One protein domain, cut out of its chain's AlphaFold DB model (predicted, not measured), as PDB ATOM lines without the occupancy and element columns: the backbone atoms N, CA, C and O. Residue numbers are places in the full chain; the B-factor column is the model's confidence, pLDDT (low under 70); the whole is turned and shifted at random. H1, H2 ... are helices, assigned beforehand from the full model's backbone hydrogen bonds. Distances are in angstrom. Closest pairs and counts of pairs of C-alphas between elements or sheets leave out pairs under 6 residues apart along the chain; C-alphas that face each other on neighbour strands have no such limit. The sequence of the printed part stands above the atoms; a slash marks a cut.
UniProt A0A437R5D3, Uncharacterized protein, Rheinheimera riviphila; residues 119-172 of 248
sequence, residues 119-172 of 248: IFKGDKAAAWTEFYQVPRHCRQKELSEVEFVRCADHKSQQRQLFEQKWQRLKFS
ATOM      1  N   ILE A 119     -48.198 -38.968 -12.564       64.62
ATOM      2  CA  ILE A 119     -47.113 -39.776 -11.974       64.62
ATOM      3  C   ILE A 119     -46.095 -38.906 -11.219       64.62
ATOM      4  O   ILE A 119     -45.460 -39.362 -10.268       64.62
ATOM      5  N   PHE A 120     -45.952 -37.644 -11.626       76.56
ATOM      6  CA  PHE A 120     -45.019 -36.675 -11.056       76.56
ATOM      7  C   PHE A 120     -45.769 -35.433 -10.554       76.56
ATOM      8  O   PHE A 120     -46.942 -35.243 -10.872       76.56
ATOM      9  N   LYS A 121     -45.094 -34.584  -9.770       75.38
ATOM     10  CA  LYS A 121     -45.622 -33.311  -9.245       75.38
ATOM     11  C   LYS A 121     -44.712 -32.141  -9.637       75.38
ATOM     12  O   LYS A 121     -43.529 -32.359  -9.907       75.38
ATOM     13  N   GLY A 122     -45.262 -30.924  -9.632       80.12
ATOM     14  CA  GLY A 122     -44.534 -29.684  -9.933       80.12
ATOM     15  C   GLY A 122     -43.936 -29.670 -11.342       80.12
ATOM     16  O   GLY A 122     -44.498 -30.264 -12.262       80.12
ATOM     17  N   ASP A 123     -42.763 -29.061 -11.490       79.12
ATOM     18  CA  ASP A 123     -42.079 -28.869 -12.782       79.12
ATOM     19  C   ASP A 123     -41.814 -30.183 -13.520       79.12
ATOM     20  O   ASP A 123     -41.910 -30.273 -14.741       79.12
ATOM     21  N   LYS A 124     -41.558 -31.257 -12.767       80.25
ATOM     22  CA  LYS A 124     -41.362 -32.590 -13.337       80.25
ATOM     23  C   LYS A 124     -42.641 -33.139 -13.979       80.25
ATOM     24  O   LYS A 124     -42.561 -33.899 -14.940       80.25
ATOM     25  N   ALA A 125     -43.815 -32.779 -13.458       79.31
ATOM     26  CA  ALA A 125     -45.101 -33.163 -14.041       79.31
ATOM     27  C   ALA A 125     -45.391 -32.403 -15.338       79.31
ATOM     28  O   ALA A 125     -45.867 -33.008 -16.301       79.31
ATOM     29  N   ALA A 126     -45.072 -31.106 -15.367       79.38
ATOM     30  CA  ALA A 126     -45.176 -30.289 -16.574       79.38
ATOM     31  C   ALA A 126     -44.264 -30.850 -17.675       79.38
ATOM     32  O   ALA A 126     -44.746 -31.234 -18.739       79.38
ATOM     33  N   ALA A 127     -42.984 -31.069 -17.358       84.50
ATOM     34  CA  ALA A 127     -42.018 -31.644 -18.289       84.50
ATOM     35  C   ALA A 127     -42.395 -33.063 -18.755       84.50
ATOM     36  O   ALA A 127     -42.178 -33.423 -19.909       84.50
ATOM     37  N   TRP A 128     -42.990 -33.886 -17.885       83.12
ATOM     38  CA  TRP A 128     -43.498 -35.203 -18.278       83.12
ATOM     39  C   TRP A 128     -44.651 -35.115 -19.281       83.12
ATOM     40  O   TRP A 128     -44.720 -35.929 -20.200       83.12
ATOM     41  N   THR A 129     -45.542 -34.136 -19.115       80.31
ATOM     42  CA  THR A 129     -46.694 -33.925 -20.007       80.31
ATOM     43  C   THR A 129     -46.244 -33.499 -21.403       80.31
ATOM     44  O   THR A 129     -46.826 -33.933 -22.395       80.31
ATOM     45  N   GLU A 130     -45.174 -32.711 -21.488       82.69
ATOM     46  CA  GLU A 130     -44.543 -32.337 -22.757       82.69
ATOM     47  C   GLU A 130     -43.762 -33.503 -23.380       82.69
ATOM     48  O   GLU A 130     -43.817 -33.717 -24.592       82.69
ATOM     49  N   PHE A 131     -43.063 -34.290 -22.556       86.56
ATOM     50  CA  PHE A 131     -42.234 -35.404 -23.013       86.56
ATOM     51  C   PHE A 131     -43.053 -36.591 -23.530       86.56
ATOM     52  O   PHE A 131     -42.756 -37.135 -24.595       86.56
ATOM     53  N   TYR A 132     -44.049 -37.041 -22.761       84.88
ATOM     54  CA  TYR A 132     -44.781 -38.264 -23.058       84.88
ATOM     55  C   TYR A 132     -46.169 -37.975 -23.614       84.88
ATOM     56  O   TYR A 132     -47.131 -37.723 -22.885       84.88
ATOM     57  N   GLN A 133     -46.294 -38.135 -24.927       80.94
ATOM     58  CA  GLN A 133     -47.587 -38.145 -25.591       80.94
ATOM     59  C   GLN A 133     -48.091 -39.579 -25.735       80.94
ATOM     60  O   GLN A 133     -47.475 -40.415 -26.393       80.94
ATOM     61  N   VAL A 134     -49.255 -39.856 -25.143       78.81
ATOM     62  CA  VAL A 134     -49.898 -41.173 -25.240       78.81
ATOM     63  C   VAL A 134     -50.172 -41.493 -26.719       78.81
ATOM     64  O   VAL A 134     -50.825 -40.675 -27.380       78.81
ATOM     65  N   PRO A 135     -49.728 -42.647 -27.252       81.62
ATOM     66  CA  PRO A 135     -50.016 -43.047 -28.630       81.62
ATOM     67  C   PRO A 135     -51.520 -43.104 -28.915       81.62
ATOM     68  O   PRO A 135     -52.294 -43.466 -28.034       81.62
ATOM     69  N   ARG A 136     -51.953 -42.784 -30.145       82.12
ATOM     70  CA  ARG A 136     -53.391 -42.728 -30.496       82.12
ATOM     71  C   ARG A 136     -54.139 -44.030 -30.193       82.12
ATOM     72  O   ARG A 136     -55.228 -43.965 -29.640       82.12
ATOM     73  N   HIS A 137     -53.544 -45.183 -30.497       80.19
ATOM     74  CA  HIS A 137     -54.143 -46.491 -30.202       80.19
ATOM     75  C   HIS A 137     -54.337 -46.705 -28.690       80.19
ATOM     76  O   HIS A 137     -55.374 -47.186 -28.262       80.19
ATOM     77  N   CYS A 138     -53.415 -46.207 -27.859       82.88
ATOM     78  CA  CYS A 138     -53.527 -46.253 -26.400       82.88
ATOM     79  C   CYS A 138     -54.558 -45.282 -25.801       82.88
ATOM     80  O   CYS A 138     -54.748 -45.280 -24.587       82.88
ATOM     81  N   ARG A 139     -55.185 -44.417 -26.612       80.88
ATOM     82  CA  ARG A 139     -56.253 -43.497 -26.173       80.88
ATOM     83  C   ARG A 139     -57.655 -44.050 -26.430       80.88
ATOM     84  O   ARG A 139     -58.629 -43.379 -26.097       80.88
ATOM     85  N   GLN A 140     -57.762 -45.209 -27.076       78.94
ATOM     86  CA  GLN A 140     -59.046 -45.831 -27.368       78.94
ATOM     87  C   GLN A 140     -59.737 -46.250 -26.064       78.94
ATOM     88  O   GLN A 140     -59.089 -46.496 -25.049       78.94
ATOM     89  N   LYS A 141     -61.072 -46.262 -26.064       72.38
ATOM     90  CA  LYS A 141     -61.856 -46.636 -24.878       72.38
ATOM     91  C   LYS A 141     -61.885 -48.151 -24.677       72.38
ATOM     92  O   LYS A 141     -61.944 -48.623 -23.548       72.38
ATOM     93  N   GLU A 142     -61.821 -48.883 -25.779       78.69
ATOM     94  CA  GLU A 142     -61.874 -50.335 -25.830       78.69
ATOM     95  C   GLU A 142     -60.547 -50.817 -26.404       78.69
ATOM     96  O   GLU A 142     -60.344 -50.819 -27.613       78.69
ATOM     97  N   LEU A 143     -59.613 -51.142 -25.513       75.94
ATOM     98  CA  LEU A 143     -58.398 -51.858 -25.880       75.94
ATOM     99  C   LEU A 143     -58.627 -53.336 -25.604       75.94
ATOM    100  O   LEU A 143     -59.222 -53.695 -24.584       75.94
ATOM    101  N   SER A 144     -58.087 -54.195 -26.465       79.31
ATOM    102  CA  SER A 144     -57.903 -55.596 -26.090       79.31
ATOM    103  C   SER A 144     -56.954 -55.706 -24.888       79.31
ATOM    104  O   SER A 144     -56.130 -54.823 -24.641       79.31
ATOM    105  N   GLU A 145     -57.024 -56.809 -24.143       68.31
ATOM    106  CA  GLU A 145     -56.139 -57.051 -22.995       68.31
ATOM    107  C   GLU A 145     -54.652 -56.954 -23.383       68.31
ATOM    108  O   GLU A 145     -53.853 -56.306 -22.705       68.31
ATOM    109  N   VAL A 146     -54.293 -57.517 -24.540       74.94
ATOM    110  CA  VAL A 146     -52.928 -57.472 -25.080       74.94
ATOM    111  C   VAL A 146     -52.497 -56.036 -25.390       74.94
ATOM    112  O   VAL A 146     -51.365 -55.646 -25.091       74.94
ATOM    113  N   GLU A 147     -53.378 -55.230 -25.979       71.62
ATOM    114  CA  GLU A 147     -53.084 -53.826 -26.275       71.62
ATOM    115  C   GLU A 147     -52.976 -52.990 -25.006       71.62
ATOM    116  O   GLU A 147     -52.097 -52.130 -24.920       71.62
ATOM    117  N   PHE A 148     -53.813 -53.262 -24.007       76.94
ATOM    118  CA  PHE A 148     -53.730 -52.596 -22.717       76.94
ATOM    119  C   PHE A 148     -52.360 -52.824 -22.068       76.94
ATOM    120  O   PHE A 148     -51.692 -51.855 -21.689       76.94
ATOM    121  N   VAL A 149     -51.907 -54.082 -22.001       78.75
ATOM    122  CA  VAL A 149     -50.585 -54.432 -21.459       78.75
ATOM    123  C   VAL A 149     -49.480 -53.745 -22.260       78.75
ATOM    124  O   VAL A 149     -48.618 -53.086 -21.680       78.75
ATOM    125  N   ARG A 150     -49.548 -53.785 -23.596       75.56
ATOM    126  CA  ARG A 150     -48.562 -53.119 -24.463       75.56
ATOM    127  C   ARG A 150     -48.497 -51.607 -24.221       75.56
ATOM    128  O   ARG A 150     -47.410 -51.030 -24.190       75.56
ATOM    129  N   CYS A 151     -49.641 -50.956 -24.036       80.62
ATOM    130  CA  CYS A 151     -49.713 -49.529 -23.734       80.62
ATOM    131  C   CYS A 151     -49.163 -49.196 -22.341       80.62
ATOM    132  O   CYS A 151     -48.500 -48.165 -22.171       80.62
ATOM    133  N   ALA A 152     -49.400 -50.065 -21.355       78.44
ATOM    134  CA  ALA A 152     -48.825 -49.940 -20.020       78.44
ATOM    135  C   ALA A 152     -47.293 -50.085 -20.051       78.44
ATOM    136  O   ALA A 152     -46.589 -49.223 -19.516       78.44
ATOM    137  N   ASP A 153     -46.779 -51.096 -20.753       77.88
ATOM    138  CA  ASP A 153     -45.342 -51.331 -20.932       77.88
ATOM    139  C   ASP A 153     -44.664 -50.160 -21.640       77.88
ATOM    140  O   ASP A 153     -43.648 -49.644 -21.170       77.88
ATOM    141  N   HIS A 154     -45.258 -49.671 -22.733       81.81
ATOM    142  CA  HIS A 154     -44.742 -48.510 -23.456       81.81
ATOM    143  C   HIS A 154     -44.656 -47.274 -22.549       81.81
ATOM    144  O   HIS A 154     -43.631 -46.591 -22.509       81.81
ATOM    145  N   LYS A 155     -45.707 -46.997 -21.767       79.62
ATOM    146  CA  LYS A 155     -45.711 -45.892 -20.799       79.62
ATOM    147  C   LYS A 155     -44.613 -46.063 -19.742       79.62
ATOM    148  O   LYS A 155     -43.968 -45.079 -19.376       79.62
ATOM    149  N   SER A 156     -44.387 -47.291 -19.271       76.88
ATOM    150  CA  SER A 156     -43.309 -47.610 -18.329       76.88
ATOM    151  C   SER A 156     -41.930 -47.328 -18.935       76.88
ATOM    152  O   SER A 156     -41.133 -46.606 -18.337       76.88
ATOM    153  N   GLN A 157     -41.676 -47.775 -20.167       78.75
ATOM    154  CA  GLN A 157     -40.416 -47.514 -20.875       78.75
ATOM    155  C   GLN A 157     -40.155 -46.015 -21.072       78.75
ATOM    156  O   GLN A 157     -39.067 -45.521 -20.769       78.75
ATOM    157  N   GLN A 158     -41.162 -45.255 -21.512       85.25
ATOM    158  CA  GLN A 158     -41.022 -43.806 -21.693       85.25
ATOM    159  C   GLN A 158     -40.726 -43.089 -20.378       85.25
ATOM    160  O   GLN A 158     -39.943 -42.140 -20.341       85.25
ATOM    161  N   ARG A 159     -41.279 -43.582 -19.268       84.69
ATOM    162  CA  ARG A 159     -40.963 -43.059 -17.940       84.69
ATOM    163  C   ARG A 159     -39.503 -43.273 -17.567       84.69
ATOM    164  O   ARG A 159     -38.891 -42.359 -17.020       84.69
ATOM    165  N   GLN A 160     -38.943 -44.442 -17.864       81.81
ATOM    166  CA  GLN A 160     -37.524 -44.711 -17.616       81.81
ATOM    167  C   GLN A 160     -36.640 -43.740 -18.404       81.81
ATOM    168  O   GLN A 160     -35.741 -43.120 -17.834       81.81
ATOM    169  N   LEU A 161     -36.946 -43.541 -19.689       86.75
ATOM    170  CA  LEU A 161     -36.223 -42.602 -20.551       86.75
ATOM    171  C   LEU A 161     -36.323 -41.158 -20.048       86.75
ATOM    172  O   LEU A 161     -35.321 -40.440 -20.016       86.75
ATOM    173  N   PHE A 162     -37.516 -40.733 -19.634       88.00
ATOM    174  CA  PHE A 162     -37.724 -39.410 -19.060       88.00
ATOM    175  C   PHE A 162     -36.920 -39.219 -17.778       88.00
ATOM    176  O   PHE A 162     -36.240 -38.209 -17.641       88.00
ATOM    177  N   GLU A 163     -36.946 -40.185 -16.858       84.88
ATOM    178  CA  GLU A 163     -36.208 -40.088 -15.598       84.88
ATOM    179  C   GLU A 163     -34.705 -39.961 -15.844       84.88
ATOM    180  O   GLU A 163     -34.063 -39.089 -15.265       84.88
ATOM    181  N   GLN A 164     -34.144 -40.773 -16.744       85.81
ATOM    182  CA  GLN A 164     -32.725 -40.693 -17.097       85.81
ATOM    183  C   GLN A 164     -32.349 -39.305 -17.628       85.81
ATOM    184  O   GLN A 164     -31.333 -38.738 -17.221       85.81
ATOM    185  N   LYS A 165     -33.181 -38.729 -18.506       86.75
ATOM    186  CA  LYS A 165     -32.985 -37.364 -19.018       86.75
ATOM    187  C   LYS A 165     -33.139 -36.320 -17.910       86.75
ATOM    188  O   LYS A 165     -32.317 -35.417 -17.800       86.75
ATOM    189  N   TRP A 166     -34.142 -36.476 -17.057       85.00
ATOM    190  CA  TRP A 166     -34.445 -35.560 -15.964       85.00
ATOM    191  C   TRP A 166     -33.333 -35.506 -14.910       85.00
ATOM    192  O   TRP A 166     -32.965 -34.427 -14.454       85.00
ATOM    193  N   GLN A 167     -32.752 -36.653 -14.551       81.06
ATOM    194  CA  GLN A 167     -31.604 -36.709 -13.642       81.06
ATOM    195  C   GLN A 167     -30.392 -35.988 -14.248       81.06
ATOM    196  O   GLN A 167     -29.740 -35.210 -13.562       81.06
ATOM    197  N   ARG A 168     -30.134 -36.147 -15.554       79.19
ATOM    198  CA  ARG A 168     -29.054 -35.413 -16.236       79.19
ATOM    199  C   ARG A 168     -29.259 -33.898 -16.213       79.19
ATOM    200  O   ARG A 168     -28.290 -33.180 -16.030       79.19
ATOM    201  N   LEU A 169     -30.494 -33.409 -16.327       73.06
ATOM    202  CA  LEU A 169     -30.791 -31.972 -16.225       73.06
ATOM    203  C   LEU A 169     -30.576 -31.419 -14.808       73.06
ATOM    204  O   LEU A 169     -30.173 -30.272 -14.660       73.06
ATOM    205  N   LYS A 170     -30.796 -32.232 -13.767       59.25
ATOM    206  CA  LYS A 170     -30.520 -31.848 -12.371       59.25
ATOM    207  C   LYS A 170     -29.032 -31.822 -12.017       59.25
ATOM    208  O   LYS A 170     -28.655 -31.121 -11.084       59.25
ATOM    209  N   PHE A 171     -28.214 -32.592 -12.734       50.28
ATOM    210  CA  PHE A 171     -26.786 -32.763 -12.454       50.28
ATOM    211  C   PHE A 171     -25.867 -32.267 -13.573       50.28
ATOM    212  O   PHE A 171     -24.661 -32.475 -13.491       50.28
ATOM    213  N   SER A 172     -26.392 -31.600 -14.603       42.19
ATOM    214  CA  SER A 172     -25.563 -30.839 -15.534       42.19
ATOM    215  C   SER A 172     -25.142 -29.552 -14.826       42.19
ATOM    216  O   SER A 172     -25.991 -28.673 -14.654       42.19
TER     217      SER A 172
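What this domain is: This is residues 119 to 172 of the 248 residues of an uncharacterized protein of Rheinheimera riviphila (UniProt A0A437R5D3). One long, straight helix, H2, runs nearly the whole length of a narrow rod, and the short helix H1 and the unnamed stretch of residues 132 to 144 make a second, looser leg beside it. From H1 this stretch runs toward the first residues of H2, where the backbone folds back, and residues 167 to 172 stick out past H1. The printed part has 54 residues with two named helices, H1 then H2, and no named strand; the class is all helix. The whole is loose, with a radius of gyration of the C-alphas of 13.1 A, and its C-alphas span 42 by 17 by 15 A.

Where its parts are: The printed part begins at Ile 119. H1 is residues 123 to 131, 12.1 A from first to last C-alpha, and begins at C-alpha 123 at (-42.079, -28.869, -12.782). H2 is residues 145 to 171, 39.5 A long by the same measure, from C-alpha 145 at (-56.139, -57.051, -22.995) to C-alpha 171 at (-26.786, -32.763, -12.454).

How they stand to each other: H1 and H2 only just touch, with 3 pairs of C-alphas within 8 A. Their closest C-alphas are those of Trp 128 and Phe 162, 7.2 A apart. H2 touches H1 with residues 162 to 166 alone. The two helices run opposite ways at a steep tilt of 54 degrees, and their centres are 12.4 A apart. In both H1 and H2 every O i to N i+4 pair is within hydrogen-bond range.

The domain as a whole: The two C-alphas farthest apart are those of Glu 142 and Ser 172, 42.5 A. The printed part has no cut. The link from H1 to H2 is long, with 13 residues. Residues 167 to 172, of which 167 to 171 belong to H2, stand free. The mean pLDDT of the printed part is 78.2; residue 119, residue 145 and residues 170 to 172 are under 70.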